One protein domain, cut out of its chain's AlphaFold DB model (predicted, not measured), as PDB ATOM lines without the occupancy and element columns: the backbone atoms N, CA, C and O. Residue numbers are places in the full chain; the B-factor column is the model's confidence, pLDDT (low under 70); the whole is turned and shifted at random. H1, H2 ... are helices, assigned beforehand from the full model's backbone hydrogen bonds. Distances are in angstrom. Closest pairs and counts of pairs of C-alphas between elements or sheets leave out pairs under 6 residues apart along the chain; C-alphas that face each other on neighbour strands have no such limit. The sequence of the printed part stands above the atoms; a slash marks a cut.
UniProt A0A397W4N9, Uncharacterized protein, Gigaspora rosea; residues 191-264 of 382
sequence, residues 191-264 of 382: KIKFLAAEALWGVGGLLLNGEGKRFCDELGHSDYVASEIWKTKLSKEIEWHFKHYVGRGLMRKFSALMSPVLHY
ATOM      1  N   LYS A 191      89.293 119.495 113.209       42.44
ATOM      2  CA  LYS A 191      90.724 119.767 112.945       42.44
ATOM      3  C   LYS A 191      90.998 120.305 111.537       42.44
ATOM      4  O   LYS A 191      91.943 121.063 111.357       42.44
ATOM      5  N   ILE A 192      90.192 119.918 110.545       45.44
ATOM      6  CA  ILE A 192      90.244 120.458 109.182       45.44
ATOM      7  C   ILE A 192      88.809 120.602 108.676       45.44
ATOM      8  O   ILE A 192      88.007 119.677 108.812       45.44
ATOM      9  N   LYS A 193      88.483 121.771 108.125       55.88
ATOM     10  CA  LYS A 193      87.160 122.109 107.591       55.88
ATOM     11  C   LYS A 193      87.329 122.551 106.143       55.88
ATOM     12  O   LYS A 193      88.094 123.474 105.874       55.88
ATOM     13  N   PHE A 194      86.613 121.915 105.229       59.78
ATOM     14  CA  PHE A 194      86.548 122.302 103.821       59.78
ATOM     15  C   PHE A 194      85.089 122.268 103.375       59.78
ATOM     16  O   PHE A 194      84.341 121.370 103.755       59.78
ATOM     17  N   LEU A 195      84.685 123.264 102.588       70.00
ATOM     18  CA  LEU A 195      83.347 123.316 102.016       70.00
ATOM     19  C   LEU A 195      83.286 122.340 100.837       70.00
ATOM     20  O   LEU A 195      84.037 122.487  99.871       70.00
ATOM     21  N   ALA A 196      82.407 121.344 100.914       69.06
ATOM     22  CA  ALA A 196      82.114 120.491  99.772       69.06
ATOM     23  C   ALA A 196      81.380 121.327  98.715       69.06
ATOM     24  O   ALA A 196      80.312 121.873  98.981       69.06
ATOM     25  N   ALA A 197      81.982 121.471  97.534       72.81
ATOM     26  CA  ALA A 197      81.401 122.270  96.465       72.81
ATOM     27  C   ALA A 197      80.092 121.637  95.978       72.81
ATOM     28  O   ALA A 197      80.065 120.450  95.655       72.81
ATOM     29  N   GLU A 198      79.047 122.446  95.816       75.62
ATOM     30  CA  GLU A 198      77.762 122.033  95.229       75.62
ATOM     31  C   GLU A 198      77.926 121.416  93.826       75.62
ATOM     32  O   GLU A 198      77.176 120.536  93.406       75.62
ATOM     33  N   ALA A 199      78.996 121.806  93.126       72.75
ATOM     34  CA  ALA A 199      79.436 121.194  91.880       72.75
ATOM     35  C   ALA A 199      79.576 119.664  91.943       72.75
ATOM     36  O   ALA A 199      79.368 119.021  90.918       72.75
ATOM     37  N   LEU A 200      79.905 119.085  93.105       75.81
ATOM     38  CA  LEU A 200      80.010 117.634  93.287       75.81
ATOM     39  C   LEU A 200      78.675 116.931  93.015       75.81
ATOM     40  O   LEU A 200      78.663 115.872  92.392       75.81
ATOM     41  N   TRP A 201      77.559 117.531  93.424       77.94
ATOM     42  CA  TRP A 201      76.220 116.995  93.170       77.94
ATOM     43  C   TRP A 201      75.793 117.248  91.723       77.94
ATOM     44  O   TRP A 201      75.295 116.343  91.057       77.94
ATOM     45  N   GLY A 202      76.106 118.432  91.187       73.38
ATOM     46  CA  GLY A 202      75.838 118.793  89.789       73.38
ATOM     47  C   GLY A 202      76.480 117.868  88.745       73.38
ATOM     48  O   GLY A 202      75.982 117.778  87.625       73.38
ATOM     49  N   VAL A 203      77.565 117.167  89.098       76.50
ATOM     50  CA  VAL A 203      78.245 116.189  88.224       76.50
ATOM     51  C   VAL A 203      77.885 114.727  88.525       76.50
ATOM     52  O   VAL A 203      78.514 113.827  87.974       76.50
ATOM     53  N   GLY A 204      76.884 114.477  89.379       73.56
ATOM     54  CA  GLY A 204      76.365 113.133  89.668       73.56
ATOM     55  C   GLY A 204      76.750 112.548  91.032       73.56
ATOM     56  O   GLY A 204      76.608 111.344  91.238       73.56
ATOM     57  N   GLY A 205      77.250 113.361  91.966       77.06
ATOM     58  CA  GLY A 205      77.458 112.939  93.352       77.06
ATOM     59  C   GLY A 205      76.133 112.655  94.067       77.06
ATOM     60  O   GLY A 205      75.192 113.431  93.943       77.06
ATOM     61  N   LEU A 206      76.082 111.565  94.839       77.75
ATOM     62  CA  LEU A 206      74.898 111.136  95.592       77.75
ATOM     63  C   LEU A 206      75.108 111.283  97.101       77.75
ATOM     64  O   LEU A 206      76.189 110.974  97.616       77.75
ATOM     65  N   LEU A 207      74.059 111.694  97.814       77.06
ATOM     66  CA  LEU A 207      74.021 111.727  99.273       77.06
ATOM     67  C   LEU A 207      73.354 110.456  99.806       77.06
ATOM     68  O   LEU A 207      72.191 110.166  99.526       77.06
ATOM     69  N   LEU A 208      74.106 109.699 100.607       77.25
ATOM     70  CA  LEU A 208      73.652 108.457 101.228       77.25
ATOM     71  C   LEU A 208      73.613 108.611 102.749       77.25
ATOM     72  O   LEU A 208      74.522 109.191 103.343       77.25
ATOM     73  N   ASN A 209      72.567 108.079 103.376       76.69
ATOM     74  CA  ASN A 209      72.471 108.009 104.832       76.69
ATOM     75  C   ASN A 209      73.326 106.845 105.380       76.69
ATOM     76  O   ASN A 209      73.975 106.116 104.627       76.69
ATOM     77  N   GLY A 210      73.309 106.633 106.699       69.56
ATOM     78  CA  GLY A 210      74.044 105.533 107.330       69.56
ATOM     79  C   GLY A 210      73.686 104.122 106.831       69.56
ATOM     80  O   GLY A 210      74.507 103.216 106.937       69.56
ATOM     81  N   GLU A 211      72.498 103.937 106.256       72.06
ATOM     82  CA  GLU A 211      72.032 102.666 105.679       72.06
ATOM     83  C   GLU A 211      72.430 102.509 104.201       72.06
ATOM     84  O   GLU A 211      72.061 101.531 103.554       72.06
ATOM     85  N   GLY A 212      73.149 103.484 103.631       71.31
ATOM     86  CA  GLY A 212      73.505 103.503 102.212       71.31
ATOM     87  C   GLY A 212      72.341 103.811 101.280       71.31
ATOM     88  O   GLY A 212      72.453 103.579 100.078       71.31
ATOM     89  N   LYS A 213      71.233 104.336 101.809       76.81
ATOM     90  CA  LYS A 213      70.077 104.752 101.012       76.81
ATOM     91  C   LYS A 213      70.184 106.228 100.660       76.81
ATOM     92  O   LYS A 213      70.546 107.052 101.504       76.81
ATOM     93  N   ARG A 214      69.819 106.561  99.421       81.88
ATOM     94  CA  ARG A 214      69.604 107.949  99.002       81.88
ATOM     95  C   ARG A 214      68.409 108.512  99.769       81.88
ATOM     96  O   ARG A 214      67.391 107.832  99.878       81.88
ATOM     97  N   PHE A 215      68.547 109.715 100.318       84.50
ATOM     98  CA  PHE A 215      67.544 110.292 101.225       84.50
ATOM     99  C   PHE A 215      67.016 111.663 100.789       84.50
ATOM    100  O   PHE A 215      66.051 112.141 101.372       84.50
ATOM    101  N   CYS A 216      67.606 112.293  99.772       84.50
ATOM    102  CA  CYS A 216      67.133 113.568  99.239       84.50
ATOM    103  C   CYS A 216      67.443 113.710  97.746       84.50
ATOM    104  O   CYS A 216      68.185 112.906  97.175       84.50
ATOM    105  N   ASP A 217      66.854 114.730  97.126       85.00
ATOM    106  CA  ASP A 217      67.290 115.233  95.825       85.00
ATOM    107  C   ASP A 217      68.414 116.265  96.000       85.00
ATOM    108  O   ASP A 217      68.185 117.365  96.504       85.00
ATOM    109  N   GLU A 218      69.637 115.918  95.594       85.06
ATOM    110  CA  GLU A 218      70.840 116.731  95.806       85.06
ATOM    111  C   GLU A 218      70.865 118.018  94.962       85.06
ATOM    112  O   GLU A 218      71.664 118.914  95.235       85.06
ATOM    113  N   LEU A 219      69.993 118.125  93.948       82.94
ATOM    114  CA  LEU A 219      69.796 119.342  93.147       82.94
ATOM    115  C   LEU A 219      68.646 120.227  93.660       82.94
ATOM    116  O   LEU A 219      68.303 121.231  93.025       82.94
ATOM    117  N   GLY A 220      68.053 119.882  94.805       78.06
ATOM    118  CA  GLY A 220      67.122 120.758  95.508       78.06
ATOM    119  C   GLY A 220      67.803 122.017  96.059       78.06
ATOM    120  O   GLY A 220      69.027 122.155  96.055       78.06
ATOM    121  N   HIS A 221      67.008 122.960  96.566       76.81
ATOM    122  CA  HIS A 221      67.554 124.152  97.215       76.81
ATOM    123  C   HIS A 221      68.358 123.790  98.480       76.81
ATOM    124  O   HIS A 221      68.026 122.843  99.195       76.81
ATOM    125  N   SER A 222      69.422 124.546  98.784       73.06
ATOM    126  CA  SER A 222      70.360 124.184  99.864       73.06
ATOM    127  C   SER A 222      69.728 124.119 101.263       73.06
ATOM    128  O   SER A 222      70.247 123.416 102.117       73.06
ATOM    129  N   ASP A 223      68.628 124.830 101.513       73.19
ATOM    130  CA  ASP A 223      67.834 124.764 102.747       73.19
ATOM    131  C   ASP A 223      67.100 123.425 102.871       73.19
ATOM    132  O   ASP A 223      67.192 122.772 103.912       73.19
ATOM    133  N   TYR A 224      66.467 122.963 101.788       80.62
ATOM    134  CA  TYR A 224      65.895 121.620 101.711       80.62
ATOM    135  C   TYR A 224      66.976 120.558 101.951       80.62
ATOM    136  O   TYR A 224      66.845 119.761 102.882       80.62
ATOM    137  N   VAL A 225      68.082 120.597 101.198       80.62
ATOM    138  CA  VAL A 225      69.166 119.603 101.319       80.62
ATOM    139  C   VAL A 225      69.786 119.618 102.722       80.62
ATOM    140  O   VAL A 225      69.992 118.559 103.315       80.62
ATOM    141  N   ALA A 226      70.031 120.798 103.303       78.44
ATOM    142  CA  ALA A 226      70.529 120.914 104.675       78.44
ATOM    143  C   ALA A 226      69.545 120.326 105.698       78.44
ATOM    144  O   ALA A 226      69.966 119.605 106.606       78.44
ATOM    145  N   SER A 227      68.242 120.584 105.531       76.69
ATOM    146  CA  SER A 227      67.200 120.027 106.402       76.69
ATOM    147  C   SER A 227      67.152 118.500 106.345       76.69
ATOM    148  O   SER A 227      66.992 117.856 107.381       76.69
ATOM    149  N   GLU A 228      67.354 117.914 105.163       82.88
ATOM    150  CA  GLU A 228      67.409 116.465 104.991       82.88
ATOM    151  C   GLU A 228      68.667 115.872 105.634       82.88
ATOM    152  O   GLU A 228      68.571 114.862 106.329       82.88
ATOM    153  N   ILE A 229      69.831 116.525 105.510       80.12
ATOM    154  CA  ILE A 229      71.072 116.077 106.168       80.12
ATOM    155  C   ILE A 229      70.888 116.009 107.691       80.12
ATOM    156  O   ILE A 229      71.250 114.997 108.298       80.12
ATOM    157  N   TRP A 230      70.270 117.023 108.307       76.44
ATOM    158  CA  TRP A 230      70.016 117.043 109.757       76.44
ATOM    159  C   TRP A 230      69.118 115.905 110.256       76.44
ATOM    160  O   TRP A 230      69.221 115.521 111.420       76.44
ATOM    161  N   LYS A 231      68.257 115.345 109.398       78.88
ATOM    162  CA  LYS A 231      67.373 114.221 109.755       78.88
ATOM    163  C   LYS A 231      68.101 112.873 109.763       78.88
ATOM    164  O   LYS A 231      67.571 111.898 110.298       78.88
ATOM    165  N   THR A 232      69.292 112.783 109.171       68.25
ATOM    166  CA  THR A 232      70.006 111.508 109.003       68.25
ATOM    167  C   THR A 232      70.903 111.152 110.192       68.25
ATOM    168  O   THR A 232      71.494 112.011 110.841       68.25
ATOM    169  N   LYS A 233      71.034 109.847 110.468       61.91
ATOM    170  CA  LYS A 233      72.020 109.288 111.408       61.91
ATOM    171  C   LYS A 233      73.146 108.594 110.639       61.91
ATOM    172  O   LYS A 233      72.905 107.946 109.618       61.91
ATOM    173  N   LEU A 234      74.374 108.707 111.145       56.72
ATOM    174  CA  LEU A 234      75.549 108.043 110.576       56.72
ATOM    175  C   LEU A 234      75.566 106.552 110.969       56.72
ATOM    176  O   LEU A 234      75.360 106.229 112.137       56.72
ATOM    177  N   SER A 235      75.866 105.649 110.032       55.16
ATOM    178  CA  SER A 235      76.106 104.220 110.306       55.16
ATOM    179  C   SER A 235      77.309 103.708 109.504       55.16
ATOM    180  O   SER A 235      77.680 104.272 108.474       55.16
ATOM    181  N   LYS A 236      77.970 102.676 110.042       57.94
ATOM    182  CA  LYS A 236      79.195 102.054 109.509       57.94
ATOM    183  C   LYS A 236      78.920 100.776 108.700       57.94
ATOM    184  O   LYS A 236      79.861 100.141 108.230       57.94
ATOM    185  N   GLU A 237      77.660 100.374 108.539       57.81
ATOM    186  CA  GLU A 237      77.297  99.038 108.036       57.81
ATOM    187  C   GLU A 237      77.594  98.817 106.544       57.81
ATOM    188  O   GLU A 237      77.842  97.689 106.117       57.81
ATOM    189  N   ILE A 238      77.659  99.876 105.735       61.78
ATOM    190  CA  ILE A 238      77.823  99.744 104.274       61.78
ATOM    191  C   ILE A 238      79.287  99.680 103.808       61.78
ATOM    192  O   ILE A 238      79.569  99.597 102.609       61.78
ATOM    193  N   GLU A 239      80.240  99.699 104.744       65.12
ATOM    194  CA  GLU A 239      81.684  99.729 104.483       65.12
ATOM    195  C   GLU A 239      82.138  98.602 103.536       65.12
ATOM    196  O   GLU A 239      82.978  98.819 102.659       65.12
ATOM    197  N   TRP A 240      81.556  97.405 103.681       65.12
ATOM    198  CA  TRP A 240      81.910  96.225 102.889       65.12
ATOM    199  C   TRP A 240      81.511  96.349 101.410       65.12
ATOM    200  O   TRP A 240      82.297  95.999 100.531       65.12
ATOM    201  N   HIS A 241      80.338  96.920 101.124       64.06
ATOM    202  CA  HIS A 241      79.849  97.093  99.753       64.06
ATOM    203  C   HIS A 241      80.747  98.049  98.967       64.06
ATOM    204  O   HIS A 241      81.152  97.744  97.846       64.06
ATOM    205  N   PHE A 242      81.160  99.162  99.579       67.44
ATOM    206  CA  PHE A 242      82.122 100.054  98.934       67.44
ATOM    207  C   PHE A 242      83.472  99.379  98.700       67.44
ATOM    208  O   PHE A 242      84.039  99.526  97.620       67.44
ATOM    209  N   LYS A 243      83.981  98.605  99.670       67.81
ATOM    210  CA  LYS A 243      85.231  97.844  99.498       67.81
ATOM    211  C   LYS A 243      85.148  96.876  98.315       67.81
ATOM    212  O   LYS A 243      86.114  96.769  97.565       67.81
ATOM    213  N   HIS A 244      84.000  96.229  98.113       73.50
ATOM    214  CA  HIS A 244      83.772  95.313  96.996       73.50
ATOM    215  C   HIS A 244      83.883  96.004  95.627       73.50
ATOM    216  O   HIS A 244      84.637  95.548  94.767       73.50
ATOM    217  N   TYR A 245      83.173  97.118  95.419       69.62
ATOM    218  CA  TYR A 245      83.182  97.825  94.130       69.62
ATOM    219  C   TYR A 245      84.485  98.596  93.877       69.62
ATOM    220  O   TYR A 245      84.968  98.618  92.743       69.62
ATOM    221  N   VAL A 246      85.098  99.163  94.922       76.31
ATOM    222  CA  VAL A 246      86.418  99.810  94.826       76.31
ATOM    223  C   VAL A 246      87.502  98.789  94.487       76.31
ATOM    224  O   VAL A 246      88.308  99.033  93.593       76.31
ATOM    225  N   GLY A 247      87.493  97.617  95.132       72.69
ATOM    226  CA  GLY A 247      88.459  96.545  94.861       72.69
ATOM    227  C   GLY A 247      88.379  95.983  93.439       72.69
ATOM    228  O   GLY A 247      89.365  95.462  92.930       72.69
ATOM    229  N   ARG A 248      87.228  96.133  92.772       78.25
ATOM    230  CA  ARG A 248      87.024  95.754  91.363       78.25
ATOM    231  C   ARG A 248      87.300  96.890  90.373       78.25
ATOM    232  O   ARG A 248      87.088  96.708  89.181       78.25
ATOM    233  N   GLY A 249      87.718  98.063  90.850       75.44
ATOM    234  CA  GLY A 249      87.951  99.242  90.010       75.44
ATOM    235  C   GLY A 249      86.679  99.858  89.416       75.44
ATOM    236  O   GLY A 249      86.774 100.743  88.573       75.44
ATOM    237  N   LEU A 250      85.495  99.422  89.860       70.38
ATOM    238  CA  LEU A 250      84.196  99.883  89.354       70.38
ATOM    239  C   LEU A 250      83.742 101.196  90.006       70.38
ATOM    240  O   LEU A 250      82.825 101.847  89.517       70.38
ATOM    241  N   MET A 251      84.361 101.580  91.125       60.25
ATOM    242  CA  MET A 251      84.004 102.769  91.893       60.25
ATOM    243  C   MET A 251      85.244 103.395  92.537       60.25
ATOM    244  O   MET A 251      86.114 102.691  93.045       60.25
ATOM    245  N   ARG A 252      85.301 104.731  92.596       58.03
ATOM    246  CA  ARG A 252      86.194 105.466  93.507       58.03
ATOM    247  C   ARG A 252      85.386 105.954  94.712       58.03
ATOM    248  O   ARG A 252      84.363 106.606  94.533       58.03
ATOM    249  N   LYS A 253      85.832 105.632  95.932       63.16
ATOM    250  CA  LYS A 253      85.181 106.042  97.188       63.16
ATOM    251  C   LYS A 253      85.917 107.232  97.798       63.16
ATOM    252  O   LYS A 253      87.111 107.140  98.062       63.16
ATOM    253  N   PHE A 254      85.177 108.293  98.101       59.72
ATOM    254  CA  PHE A 254      85.628 109.395  98.946       59.72
ATOM    255  C   PHE A 254      84.690 109.468 100.151       59.72
ATOM    256  O   PHE A 254      83.477 109.575  99.982       59.72
ATOM    257  N   SER A 255      85.226 109.349 101.366       57.56
ATOM    258  CA  SER A 255      84.439 109.430 102.601       57.56
ATOM    259  C   SER A 255      84.743 110.729 103.321       57.56
ATOM    260  O   SER A 255      85.889 110.974 103.689       57.56
ATOM    261  N   ALA A 256      83.714 111.540 103.543       60.84
ATOM    262  CA  ALA A 256      83.808 112.765 104.319       60.84
ATOM    263  C   ALA A 256      82.519 112.960 105.127       60.84
ATOM    264  O   ALA A 256      81.425 112.688 104.635       60.84
ATOM    265  N   LEU A 257      82.659 113.404 106.377       62.09
ATOM    266  CA  LEU A 257      81.525 113.774 107.219       62.09
ATOM    267  C   LEU A 257      81.002 115.137 106.755       62.09
ATOM    268  O   LEU A 257      81.769 116.097 106.705       62.09
ATOM    269  N   MET A 258      79.716 115.209 106.421       65.50
ATOM    270  CA  MET A 258      79.060 116.438 105.974       65.50
ATOM    271  C   MET A 258      78.163 116.984 107.079       65.50
ATOM    272  O   MET A 258      77.397 116.238 107.684       65.50
ATOM    273  N   SER A 259      78.248 118.288 107.324       66.31
ATOM    274  CA  SER A 259      77.346 119.019 108.212       66.31
ATOM    275  C   SER A 259      77.051 120.383 107.596       66.31
ATOM    276  O   SER A 259      77.976 120.996 107.052       66.31
ATOM    277  N   PRO A 260      75.812 120.894 107.698       69.75
ATOM    278  CA  PRO A 260      75.520 122.277 107.347       69.75
ATOM    279  C   PRO A 260      76.364 123.246 108.188       69.75
ATOM    280  O   PRO A 260      76.621 122.992 109.368       69.75
ATOM    281  N   VAL A 261      76.795 124.350 107.577       71.31
ATOM    282  CA  VAL A 261      77.553 125.440 108.213       71.31
ATOM    283  C   VAL A 261      77.056 126.787 107.693       71.31
ATOM    284  O   VAL A 261      76.533 126.864 106.580       71.31
ATOM    285  N   LEU A 262      77.240 127.854 108.476       71.12
ATOM    286  CA  LEU A 262      76.983 129.214 108.004       71.12
ATOM    287  C   LEU A 262      77.925 129.526 106.827       71.12
ATOM    288  O   LEU A 262      79.144 129.371 106.931       71.12
ATOM    289  N   HIS A 263      77.352 129.926 105.691       72.56
ATOM    290  CA  HIS A 263      78.099 130.068 104.438       72.56
ATOM    291  C   HIS A 263      78.081 131.487 103.861       72.56
ATOM    292  O   HIS A 263      79.122 131.952 103.407       72.56
ATOM    293  N   TYR A 264      76.924 132.152 103.873       71.56
ATOM    294  CA  TYR A 264      76.713 133.446 103.227       71.56
ATOM    295  C   TYR A 264      75.568 134.194 103.913       71.56
ATOM    296  O   TYR A 264      74.582 133.561 104.305       71.56
TER     297      TYR A 264
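AT A GLANCE: This is residues 191 to 264 of the 382 residues of an uncharacterized protein of Gigaspora rosea (UniProt A0A397W4N9). The model has little regular structure: from residue 191 a loop-rich chain winds through three short helices, H1, H2 and H3, with H3 at one end of the longest axis and H2 toward the other. After H3, residues 248 to 264 run back along that axis. The printed part has 74 residues, 23 of them in these helices, with no named strand; its class is all helix. It is only just compact, close to loose, with a radius of gyration of the C-alphas of 13.3 A and spans of 40 by 29 by 23 A.

HOW THE PARTS SIT: H1, residues 199 to 202, is apart from H2, residues 222 to 231. H3, residues 239 to 247, is apart from both. Every O i to N i+4 pair is within hydrogen-bond range in H2 and H3; H1 is too short for such a pair, but its one O i to N i+3 pair is within range.

IN THESE COORDINATES: H1 begins at C-alpha 199 (79.436, 121.194, 91.880) and measures 4.8 A. H2 measures 14.4 A. H3 measures 12.2 A and ends at C-alpha 247 (88.459, 96.545, 94.861).

THE WHOLE: The C-alphas farthest apart, of Arg 248 and Tyr 264, are 40.8 A apart. The link H1 to H2 is long; H2 to H3 is short. The printed part has no cut. Mean pLDDT of the printed part is 70.7, with residues 232 to 243 and 251 to 260 among those under 70.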